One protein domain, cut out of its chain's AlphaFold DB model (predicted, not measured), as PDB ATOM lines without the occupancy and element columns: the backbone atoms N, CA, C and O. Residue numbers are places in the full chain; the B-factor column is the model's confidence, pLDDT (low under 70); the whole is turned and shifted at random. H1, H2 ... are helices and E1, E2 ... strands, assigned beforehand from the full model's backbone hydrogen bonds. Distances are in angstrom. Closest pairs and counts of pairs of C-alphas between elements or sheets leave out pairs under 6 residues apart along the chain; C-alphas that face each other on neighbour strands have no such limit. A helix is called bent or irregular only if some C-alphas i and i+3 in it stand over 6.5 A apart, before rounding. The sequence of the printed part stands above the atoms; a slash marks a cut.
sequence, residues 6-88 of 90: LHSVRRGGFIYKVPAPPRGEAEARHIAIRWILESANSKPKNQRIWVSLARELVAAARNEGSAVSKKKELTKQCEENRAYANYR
ATOM      1  N   LEU A   6     253.623 195.968 188.348       90.94
ATOM      2  CA  LEU A   6     252.578 195.553 187.414       90.94
ATOM      3  C   LEU A   6     252.144 196.746 186.569       90.94
ATOM      4  O   LEU A   6     251.700 197.759 187.107       90.94
ATOM      5  N   HIS A   7     252.219 196.597 185.250       89.81
ATOM      6  CA  HIS A   7     251.645 197.538 184.297       89.81
ATOM      7  C   HIS A   7     250.344 196.993 183.726       89.81
ATOM      8  O   HIS A   7     250.236 195.810 183.410       89.81
ATOM      9  N   SER A   8     249.364 197.869 183.547       90.94
ATOM     10  CA  SER A   8     248.131 197.533 182.842       90.94
ATOM     11  C   SER A   8     248.351 197.679 181.338       90.94
ATOM     12  O   SER A   8     248.565 198.789 180.854       90.94
ATOM     13  N   VAL A   9     248.291 196.576 180.592       91.00
ATOM     14  CA  VAL A   9     248.442 196.552 179.129       91.00
ATOM     15  C   VAL A   9     247.138 196.088 178.493       91.00
ATOM     16  O   VAL A   9     246.588 195.059 178.876       91.00
ATOM     17  N   ARG A  10     246.636 196.828 177.499       91.69
ATOM     18  CA  ARG A  10     245.415 196.462 176.772       91.69
ATOM     19  C   ARG A  10     245.755 195.660 175.514       91.69
ATOM     20  O   ARG A  10     246.489 196.142 174.658       91.69
ATOM     21  N   ARG A  11     245.193 194.457 175.380       88.56
ATOM     22  CA  ARG A  11     245.368 193.564 174.217       88.56
ATOM     23  C   ARG A  11     244.058 192.842 173.924       88.56
ATOM     24  O   ARG A  11     243.435 192.309 174.833       88.56
ATOM     25  N   GLY A  12     243.626 192.847 172.661       84.75
ATOM     26  CA  GLY A  12     242.449 192.081 172.219       84.75
ATOM     27  C   GLY A  12     241.157 192.378 172.994       84.75
ATOM     28  O   GLY A  12     240.361 191.477 173.209       84.75
ATOM     29  N   GLY A  13     240.971 193.614 173.473       89.94
ATOM     30  CA  GLY A  13     239.790 194.012 174.251       89.94
ATOM     31  C   GLY A  13     239.900 193.822 175.770       89.94
ATOM     32  O   GLY A  13     239.144 194.467 176.490       89.94
ATOM     33  N   PHE A  14     240.881 193.061 176.265       89.19
ATOM     34  CA  PHE A  14     241.120 192.841 177.697       89.19
ATOM     35  C   PHE A  14     242.297 193.672 178.225       89.19
ATOM     36  O   PHE A  14     243.192 194.068 177.470       89.19
ATOM     37  N   ILE A  15     242.293 193.952 179.531       91.56
ATOM     38  CA  ILE A  15     243.382 194.638 180.240       91.56
ATOM     39  C   ILE A  15     244.124 193.601 181.085       91.56
ATOM     40  O   ILE A  15     243.563 193.052 182.032       91.56
ATOM     41  N   TYR A  16     245.386 193.352 180.752       91.06
ATOM     42  CA  TYR A  16     246.261 192.415 181.448       91.06
ATOM     43  C   TYR A  16     247.171 193.152 182.424       91.06
ATOM     44  O   TYR A  16     247.674 194.235 182.118       91.06
ATOM     45  N   LYS A  17     247.429 192.540 183.584       92.19
ATOM     46  CA  LYS A  17     248.474 192.990 184.506       92.19
ATOM     47  C   LYS A  17     249.784 192.314 184.120       92.19
ATOM     48  O   LYS A  17     249.962 191.122 184.336       92.19
ATOM     49  N   VAL A  18     250.690 193.076 183.527       92.19
ATOM     50  CA  VAL A  18     251.964 192.585 183.006       92.19
ATOM     51  C   VAL A  18     253.085 192.947 183.982       92.19
ATOM     52  O   VAL A  18     253.297 194.135 184.235       92.19
ATOM     53  N   PRO A  19     253.823 191.968 184.533       93.19
ATOM     54  CA  PRO A  19     254.959 192.247 185.400       93.19
ATOM     55  C   PRO A  19     256.155 192.753 184.585       93.19
ATOM     56  O   PRO A  19     256.608 192.086 183.647       93.19
ATOM     57  N   ALA A  20     256.706 193.902 184.968       90.75
ATOM     58  CA  ALA A  20     257.914 194.487 184.392       90.75
ATOM     59  C   ALA A  20     258.820 195.071 185.492       90.75
ATOM     60  O   ALA A  20     258.333 195.393 186.580       90.75
ATOM     61  N   PRO A  21     260.136 195.193 185.254       89.69
ATOM     62  CA  PRO A  21     260.992 195.961 186.148       89.69
ATOM     63  C   PRO A  21     260.620 197.457 186.088       89.69
ATOM     64  O   PRO A  21     260.221 197.938 185.025       89.69
ATOM     65  N   PRO A  22     260.757 198.205 187.198       89.38
ATOM     66  CA  PRO A  22     260.611 199.657 187.182       89.38
ATOM     67  C   PRO A  22     261.644 200.298 186.247       89.38
ATOM     68  O   PRO A  22     262.759 199.794 186.103       89.38
ATOM     69  N   ARG A  23     261.288 201.432 185.630       86.81
ATOM     70  CA  ARG A  23     262.117 202.127 184.624       86.81
ATOM     71  C   ARG A  23     263.436 202.656 185.188       86.81
ATOM     72  O   ARG A  23     264.366 202.920 184.437       86.81
ATOM     73  N   GLY A  24     263.516 202.819 186.504       89.88
ATOM     74  CA  GLY A  24     264.733 203.211 187.197       89.88
ATOM     75  C   GLY A  24     264.559 203.218 188.710       89.88
ATOM     76  O   GLY A  24     263.468 203.001 189.245       89.88
ATOM     77  N   GLU A  25     265.649 203.516 189.414       89.56
ATOM     78  CA  GLU A  25     265.662 203.512 190.878       89.56
ATOM     79  C   GLU A  25     264.730 204.579 191.479       89.56
ATOM     80  O   GLU A  25     264.100 204.350 192.510       89.56
ATOM     81  N   ALA A  26     264.582 205.726 190.808       91.31
ATOM     82  CA  ALA A  26     263.694 206.803 191.245       91.31
ATOM     83  C   ALA A  26     262.223 206.361 191.316       91.31
ATOM     84  O   ALA A  26     261.536 206.666 192.290       91.31
ATOM     85  N   GLU A  27     261.749 205.588 190.334       90.19
ATOM     86  CA  GLU A  27     260.380 205.063 190.320       90.19
ATOM     87  C   GLU A  27     260.174 204.034 191.440       90.19
ATOM     88  O   GLU A  27     259.204 204.114 192.195       90.19
ATOM     89  N   ALA A  28     261.131 203.118 191.621       90.38
ATOM     90  CA  ALA A  28     261.085 202.136 192.701       90.38
ATOM     91  C   ALA A  28     261.083 202.799 194.093       90.38
ATOM     92  O   ALA A  28     260.339 202.381 194.988       90.38
ATOM     93  N   ARG A  29     261.887 203.858 194.278       91.69
ATOM     94  CA  ARG A  29     261.911 204.685 195.496       91.69
ATOM     95  C   ARG A  29     260.580 205.392 195.715       91.69
ATOM     96  O   ARG A  29     260.034 205.310 196.812       91.69
ATOM     97  N   HIS A  30     260.033 206.027 194.681       93.06
ATOM     98  CA  HIS A  30     258.755 206.735 194.750       93.06
ATOM     99  C   HIS A  30     257.608 205.817 195.183       93.06
ATOM    100  O   HIS A  30     256.851 206.151 196.093       93.06
ATOM    101  N   ILE A  31     257.518 204.621 194.594       92.44
ATOM    102  CA  ILE A  31     256.505 203.621 194.961       92.44
ATOM    103  C   ILE A  31     256.672 203.183 196.423       92.44
ATOM    104  O   ILE A  31     255.692 203.118 197.164       92.44
ATOM    105  N   ALA A  32     257.909 202.929 196.862       91.81
ATOM    106  CA  ALA A  32     258.179 202.539 198.243       91.81
ATOM    107  C   ALA A  32     257.783 203.637 199.249       91.81
ATOM    108  O   ALA A  32     257.140 203.340 200.255       91.81
ATOM    109  N   ILE A  33     258.120 204.898 198.961       92.75
ATOM    110  CA  ILE A  33     257.739 206.050 199.793       92.75
ATOM    111  C   ILE A  33     256.216 206.189 199.842       92.75
ATOM    112  O   ILE A  33     255.651 206.375 200.921       92.75
ATOM    113  N   ARG A  34     255.536 206.039 198.697       92.62
ATOM    114  CA  ARG A  34     254.072 206.098 198.622       92.62
ATOM    115  C   ARG A  34     253.415 205.054 199.528       92.62
ATOM    116  O   ARG A  34     252.484 205.400 200.246       92.62
ATOM    117  N   TRP A  35     253.910 203.816 199.564       92.50
ATOM    118  CA  TRP A  35     253.353 202.780 200.446       92.50
ATOM    119  C   TRP A  35     253.508 203.095 201.930       92.50
ATOM    120  O   TRP A  35     252.574 202.862 202.697       92.50
ATOM    121  N   ILE A  36     254.656 203.642 202.331       91.19
ATOM    122  CA  ILE A  36     254.895 204.066 203.717       91.19
ATOM    123  C   ILE A  36     253.943 205.210 204.085       91.19
ATOM    124  O   ILE A  36     253.326 205.185 205.148       91.19
ATOM    125  N   LEU A  37     253.776 206.187 203.191       90.81
ATOM    126  CA  LEU A  37     252.883 207.321 203.413       90.81
ATOM    127  C   LEU A  37     251.410 206.895 203.485       90.81
ATOM    128  O   LEU A  37     250.676 207.372 204.346       90.81
ATOM    129  N   GLU A  38     250.975 205.985 202.614       91.25
ATOM    130  CA  GLU A  38     249.627 205.409 202.660       91.25
ATOM    131  C   GLU A  38     249.386 204.660 203.972       91.25
ATOM    132  O   GLU A  38     248.359 204.878 204.607       91.25
ATOM    133  N   SER A  39     250.345 203.838 204.408       88.81
ATOM    134  CA  SER A  39     250.277 203.140 205.697       88.81
ATOM    135  C   SER A  39     250.135 204.123 206.864       88.81
ATOM    136  O   SER A  39     249.237 203.989 207.695       88.81
ATOM    137  N   ALA A  40     250.957 205.177 206.881       87.56
ATOM    138  CA  ALA A  40     250.900 206.218 207.903       87.56
ATOM    139  C   ALA A  40     249.596 207.040 207.863       87.56
ATOM    140  O   ALA A  40     249.156 207.541 208.900       87.56
ATOM    141  N   ASN A  41     248.967 207.186 206.692       87.19
ATOM    142  CA  ASN A  41     247.669 207.847 206.535       87.19
ATOM    143  C   ASN A  41     246.493 206.967 206.972       87.19
ATOM    144  O   ASN A  41     245.512 207.499 207.485       87.19
ATOM    145  N   SER A  42     246.598 205.640 206.857       86.25
ATOM    146  CA  SER A  42     245.598 204.676 207.347       86.25
ATOM    147  C   SER A  42     245.553 204.534 208.881       86.25
ATOM    148  O   SER A  42     244.938 203.609 209.409       86.25
ATOM    149  N   LYS A  43     246.186 205.456 209.613       81.94
ATOM    150  CA  LYS A  43     246.202 205.533 211.078       81.94
ATOM    151  C   LYS A  43     244.804 205.748 211.696       81.94
ATOM    152  O   LYS A  43     243.929 206.357 211.075       81.94
ATOM    153  N   PRO A  44     244.599 205.356 212.967       79.62
ATOM    154  CA  PRO A  44     243.377 205.671 213.709       79.62
ATOM    155  C   PRO A  44     243.194 207.186 213.918       79.62
ATOM    156  O   PRO A  44     244.167 207.923 214.098       79.62
ATOM    157  N   LYS A  45     241.929 207.646 213.954       75.75
ATOM    158  CA  LYS A  45     241.537 209.077 213.996       75.75
ATOM    159  C   LYS A  45     242.234 209.902 215.088       75.75
ATOM    160  O   LYS A  45     242.518 211.073 214.864       75.75
ATOM    161  N   ASN A  46     242.554 209.297 216.231       79.94
ATOM    162  CA  ASN A  46     243.131 210.004 217.381       79.94
ATOM    163  C   ASN A  46     244.667 210.043 217.399       79.94
ATOM    164  O   ASN A  46     245.251 210.623 218.312       79.94
ATOM    165  N   GLN A  47     245.350 209.452 216.413       85.50
ATOM    166  CA  GLN A  47     246.811 209.448 216.371       85.50
ATOM    167  C   GLN A  47     247.348 210.523 215.424       85.50
ATOM    168  O   GLN A  47     246.889 210.691 214.293       85.50
ATOM    169  N   ARG A  48     248.368 211.266 215.866       89.25
ATOM    170  CA  ARG A  48     249.067 212.241 215.017       89.25
ATOM    171  C   ARG A  48     249.931 211.519 213.976       89.25
ATOM    172  O   ARG A  48     250.463 210.444 214.242       89.25
ATOM    173  N   ILE A  49     250.048 212.086 212.769       88.62
ATOM    174  CA  ILE A  49     250.615 211.353 211.618       88.62
ATOM    175  C   ILE A  49     252.096 211.026 211.791       88.62
ATOM    176  O   ILE A  49     252.511 209.921 211.470       88.62
ATOM    177  N   TRP A  50     252.870 211.934 212.382       89.31
ATOM    178  CA  TRP A  50     254.298 211.724 212.616       89.31
ATOM    179  C   TRP A  50     254.583 210.547 213.550       89.31
ATOM    180  O   TRP A  50     255.563 209.840 213.348       89.31
ATOM    181  N   VAL A  51     253.712 210.288 214.534       90.44
ATOM    182  CA  VAL A  51     253.862 209.143 215.447       90.44
ATOM    183  C   VAL A  51     253.650 207.836 214.689       90.44
ATOM    184  O   VAL A  51     254.410 206.887 214.862       90.44
ATOM    185  N   SER A  52     252.629 207.794 213.828       89.00
ATOM    186  CA  SER A  52     252.363 206.621 212.996       89.00
ATOM    187  C   SER A  52     253.459 206.408 211.956       89.00
ATOM    188  O   SER A  52     253.883 205.278 211.752       89.00
ATOM    189  N   LEU A  53     253.957 207.484 211.340       90.56
ATOM    190  CA  LEU A  53     255.050 207.425 210.374       90.56
ATOM    191  C   LEU A  53     256.341 206.914 211.023       90.56
ATOM    192  O   LEU A  53     256.979 206.025 210.475       90.56
ATOM    193  N   ALA A  54     256.707 207.425 212.202       91.44
ATOM    194  CA  ALA A  54     257.891 206.965 212.927       91.44
ATOM    195  C   ALA A  54     257.795 205.474 213.284       91.44
ATOM    196  O   ALA A  54     258.750 204.726 213.080       91.44
ATOM    197  N   ARG A  55     256.626 205.022 213.760       90.56
ATOM    198  CA  ARG A  55     256.367 203.598 214.015       90.56
ATOM    199  C   ARG A  55     256.499 202.755 212.753       90.56
ATOM    200  O   ARG A  55     257.164 201.725 212.794       90.56
ATOM    201  N   GLU A  56     255.904 203.203 211.652       90.50
ATOM    202  CA  GLU A  56     255.954 202.471 210.388       90.50
ATOM    203  C   GLU A  56     257.379 202.398 209.832       90.50
ATOM    204  O   GLU A  56     257.778 201.355 209.330       90.50
ATOM    205  N   LEU A  57     258.181 203.459 209.969       91.12
ATOM    206  CA  LEU A  57     259.590 203.450 209.563       91.12
ATOM    207  C   LEU A  57     260.411 202.437 210.368       91.12
ATOM    208  O   LEU A  57     261.196 201.688 209.789       91.12
ATOM    209  N   VAL A  58     260.207 202.370 211.688       93.25
ATOM    210  CA  VAL A  58     260.877 201.380 212.548       93.25
ATOM    211  C   VAL A  58     260.428 199.956 212.204       93.25
ATOM    212  O   VAL A  58     261.266 199.061 212.119       93.25
ATOM    213  N   ALA A  59     259.131 199.741 211.965       91.38
ATOM    214  CA  ALA A  59     258.604 198.443 211.543       91.38
ATOM    215  C   ALA A  59     259.165 198.029 210.173       91.38
ATOM    216  O   ALA A  59     259.675 196.921 210.020       91.38
ATOM    217  N   ALA A  60     259.182 198.945 209.203       90.69
ATOM    218  CA  ALA A  60     259.718 198.700 207.869       90.69
ATOM    219  C   ALA A  60     261.217 198.367 207.899       90.69
ATOM    220  O   ALA A  60     261.657 197.490 207.154       90.69
ATOM    221  N   ALA A  61     261.995 199.000 208.786       91.12
ATOM    222  CA  ALA A  61     263.405 198.662 209.003       91.12
ATOM    223  C   ALA A  61     263.594 197.228 209.533       91.12
ATOM    224  O   ALA A  61     264.590 196.580 209.221       91.12
ATOM    225  N   ARG A  62     262.613 196.705 210.277       93.38
ATOM    226  CA  ARG A  62     262.557 195.307 210.736       93.38
ATOM    227  C   ARG A  62     261.919 194.354 209.718       93.38
ATOM    228  O   ARG A  62     261.734 193.184 210.022       93.38
ATOM    229  N   ASN A  63     261.626 194.815 208.497       88.56
ATOM    230  CA  ASN A  63     260.880 194.073 207.470       88.56
ATOM    231  C   ASN A  63     259.453 193.672 207.893       88.56
ATOM    232  O   ASN A  63     258.894 192.687 207.400       88.56
ATOM    233  N   GLU A  64     258.847 194.471 208.763       89.19
ATOM    234  CA  GLU A  64     257.486 194.315 209.267       89.19
ATOM    235  C   GLU A  64     256.627 195.530 208.881       89.19
ATOM    236  O   GLU A  64     257.114 196.520 208.333       89.19
ATOM    237  N   GLY A  65     255.326 195.458 209.154       88.31
ATOM    238  CA  GLY A  65     254.389 196.549 208.884       88.31
ATOM    239  C   GLY A  65     253.647 196.422 207.555       88.31
ATOM    240  O   GLY A  65     253.899 195.535 206.730       88.31
ATOM    241  N   SER A  66     252.679 197.312 207.355       89.19
ATOM    242  CA  SER A  66     251.728 197.186 206.248       89.19
ATOM    243  C   SER A  66     252.375 197.518 204.899       89.19
ATOM    244  O   SER A  66     252.074 196.877 203.890       89.19
ATOM    245  N   ALA A  67     253.342 198.444 204.884       89.75
ATOM    246  CA  ALA A  67     254.102 198.779 203.683       89.75
ATOM    247  C   ALA A  67     254.906 197.577 203.145       89.75
ATOM    248  O   ALA A  67     254.998 197.374 201.930       89.75
ATOM    249  N   VAL A  68     255.458 196.741 204.035       91.12
ATOM    250  CA  VAL A  68     256.190 195.525 203.642       91.12
ATOM    251  C   VAL A  68     255.230 194.432 203.173       91.12
ATOM    252  O   VAL A  68     255.523 193.748 202.190       91.12
ATOM    253  N   SER A  69     254.060 194.304 203.802       91.94
ATOM    254  CA  SER A  69     253.001 193.407 203.326       91.94
ATOM    255  C   SER A  69     252.550 193.758 201.907       91.94
ATOM    256  O   SER A  69     252.516 192.867 201.062       91.94
ATOM    257  N   LYS A  70     252.340 195.048 201.593       91.50
ATOM    258  CA  LYS A  70     252.041 195.513 200.222       91.50
ATOM    259  C   LYS A  70     253.132 195.123 199.221       91.50
ATOM    260  O   LYS A  70     252.830 194.659 198.124       91.50
ATOM    261  N   LYS A  71     254.411 195.254 199.598       91.31
ATOM    262  CA  LYS A  71     255.537 194.806 198.757       91.31
ATOM    263  C   LYS A  71     255.456 193.301 198.465       91.31
ATOM    264  O   LYS A  71     255.659 192.891 197.320       91.31
ATOM    265  N   LYS A  72     255.199 192.479 199.488       92.44
ATOM    266  CA  LYS A  72     255.089 191.015 199.352       92.44
ATOM    267  C   LYS A  72     253.895 190.628 198.482       92.44
ATOM    268  O   LYS A  72     254.048 189.815 197.579       92.44
ATOM    269  N   GLU A  73     252.744 191.255 198.706       93.00
ATOM    270  CA  GLU A  73     251.533 191.039 197.914       93.00
ATOM    271  C   GLU A  73     251.757 191.373 196.438       93.00
ATOM    272  O   GLU A  73     251.448 190.564 195.568       93.00
ATOM    273  N   LEU A  74     252.382 192.516 196.147       92.88
ATOM    274  CA  LEU A  74     252.711 192.886 194.776       92.88
ATOM    275  C   LEU A  74     253.690 191.895 194.131       92.88
ATOM    276  O   LEU A  74     253.533 191.556 192.961       92.88
ATOM    277  N   THR A  75     254.673 191.396 194.885       91.81
ATOM    278  CA  THR A  75     255.614 190.378 194.383       91.81
ATOM    279  C   THR A  75     254.877 189.086 194.032       91.81
ATOM    280  O   THR A  75     255.043 188.576 192.929       91.81
ATOM    281  N   LYS A  76     253.981 188.624 194.911       93.62
ATOM    282  CA  LYS A  76     253.132 187.455 194.664       93.62
ATOM    283  C   LYS A  76     252.255 187.640 193.420       93.62
ATOM    284  O   LYS A  76     252.225 186.773 192.555       93.62
ATOM    285  N   GLN A  77     251.611 188.798 193.271       92.25
ATOM    286  CA  GLN A  77     250.818 189.103 192.074       92.25
ATOM    287  C   GLN A  77     251.679 189.136 190.800       92.25
ATOM    288  O   GLN A  77     251.215 188.742 189.729       92.25
ATOM    289  N   CYS A  78     252.931 189.593 190.886       92.12
ATOM    290  CA  CYS A  78     253.868 189.531 189.762       92.12
ATOM    291  C   CYS A  78     254.221 188.086 189.391       92.12
ATOM    292  O   CYS A  78     254.312 187.777 188.203       92.12
ATOM    293  N   GLU A  79     254.405 187.209 190.378       91.00
ATOM    294  CA  GLU A  79     254.682 185.786 190.163       91.00
ATOM    295  C   GLU A  79     253.490 185.066 189.521       91.00
ATOM    296  O   GLU A  79     253.670 184.348 188.539       91.00
ATOM    297  N   GLU A  80     252.271 185.333 189.995       92.38
ATOM    298  CA  GLU A  80     251.028 184.795 189.422       92.38
ATOM    299  C   GLU A  80     250.848 185.208 187.951       92.38
ATOM    300  O   GLU A  80     250.425 184.413 187.114       92.38
ATOM    301  N   ASN A  81     251.223 186.443 187.606       91.38
ATOM    302  CA  ASN A  81     251.090 186.995 186.255       91.38
ATOM    303  C   ASN A  81     252.358 186.840 185.401       91.38
ATOM    304  O   ASN A  81     252.471 187.452 184.335       91.38
ATOM    305  N   ARG A  82     253.320 186.013 185.827       88.50
ATOM    306  CA  ARG A  82     254.608 185.834 185.136       88.50
ATOM    307  C   ARG A  82     254.451 185.391 183.679       88.50
ATOM    308  O   ARG A  82     255.247 185.803 182.839       88.50
ATOM    309  N   ALA A  83     253.412 184.618 183.359       88.69
ATOM    310  CA  ALA A  83     253.110 184.188 181.991       88.69
ATOM    311  C   ALA A  83     252.826 185.363 181.034       88.69
ATOM    312  O   ALA A  83     253.112 185.281 179.841       88.69
ATOM    313  N   TYR A  84     252.325 186.489 181.553       86.88
ATOM    314  CA  TYR A  84     252.015 187.673 180.756       86.88
ATOM    315  C   TYR A  84     253.232 188.564 180.479       86.88
ATOM    316  O   TYR A  84     253.088 189.588 179.816       86.88
ATOM    317  N   ALA A  85     254.437 188.185 180.923       85.94
ATOM    318  CA  ALA A  85     255.670 188.928 180.649       85.94
ATOM    319  C   ALA A  85     255.937 189.134 179.144       85.94
ATOM    320  O   ALA A  85     256.574 190.112 178.767       85.94
ATOM    321  N   ASN A  86     255.403 188.268 178.280       86.19
ATOM    322  CA  ASN A  86     255.519 188.405 176.825       86.19
ATOM    323  C   ASN A  86     254.659 189.541 176.244       86.19
ATOM    324  O   ASN A  86     254.884 189.965 175.118       86.19
ATOM    325  N   TYR A  87     253.686 190.063 176.999       84.56
ATOM    326  CA  TYR A  87     252.855 191.200 176.590       84.56
ATOM    327  C   TYR A  87     253.485 192.561 176.921       84.56
ATOM    328  O   TYR A  87     252.811 193.586 176.825       84.56
ATOM    329  N   ARG A  88     254.762 192.593 177.322       81.69
ATOM    330  CA  ARG A  88     255.501 193.844 177.519       81.69
ATOM    331  C   ARG A  88     255.597 194.592 176.192       81.69
ATOM    332  O   ARG A  88     256.039 194.039 175.190       81.69
TER     333      ARG A  88
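Overview. This is residues 6 to 88 of the 90 residues of the protein "Ribosomal_S7 domain-containing protein" of Sparganum proliferum (UniProt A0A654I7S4). Look for a loose rod with a strand hairpin, E1 and E2, at one end, short H4 packed on it, and H2 at the other end. H1 leads away from the hairpin and H3 runs back to it, while H1, H2 and H3 meet at steep tilts; residues 23 to 30 stand free. The printed part has 83 residues, in the order E1, E2, H1, H2, H3, H4, with an antiparallel sheet E1 - E2 and a mixed class of helices and strands. The radius of gyration of the C-alphas is 15.8 A, and the spans are 49 by 24 by 22 A.

Arrangement. Begin at E1, residues 6 to 11, and E2, residues 14 to 20, an antiparallel hairpin; N 7 and O 18 are 2.9 A apart and N 16 and O 9 2.8 A, within hydrogen-bond range. Next find H1, residues 25 to 41, and H2, residues 49 to 61; they touch through residues 36 to 41 of H1, closest at the C-alphas of Ala 40 and Leu 53, 5.0 A, at a steep tilt of 53 degrees, opposite ways. H3, residues 66 to 80, touches H1 at a steep tilt of 53 degrees, opposite ways, with the C-alphas of Trp 35 and Ala 67 closest, 5.2 A. The closest C-alphas of H3 and E2 are those of Cys 78 and Pro 19, 5.3 A apart. H4, residues 82 to 87, comes closest to E2 at the C-alphas of Val 18 and Tyr 84, 5.4 A. Each O i to N i+4 pair is within hydrogen-bond range in H1, H2 and H3; H4 has 0 of 2, but 2 of 3 O i to N i+3 pairs.

Along the chain. Find C-alpha 6 at (252.578, 195.553, 187.414), where E1 begins; E2 spans 18.2 A. H1 spans 24.2 A, H2 18.2 A and H3 20.9 A. H4 is irregular, with C-alphas 83 and 86 7.1 A apart, and ends at C-alpha 87, (252.855, 191.200, 176.590).

Size, cuts and confidence. The farthest C-alphas, Gly 12 and Asn 46, are 48.6 A apart. The printed part has no cut and no long link, and no printed residue is under 70 in pLDDT.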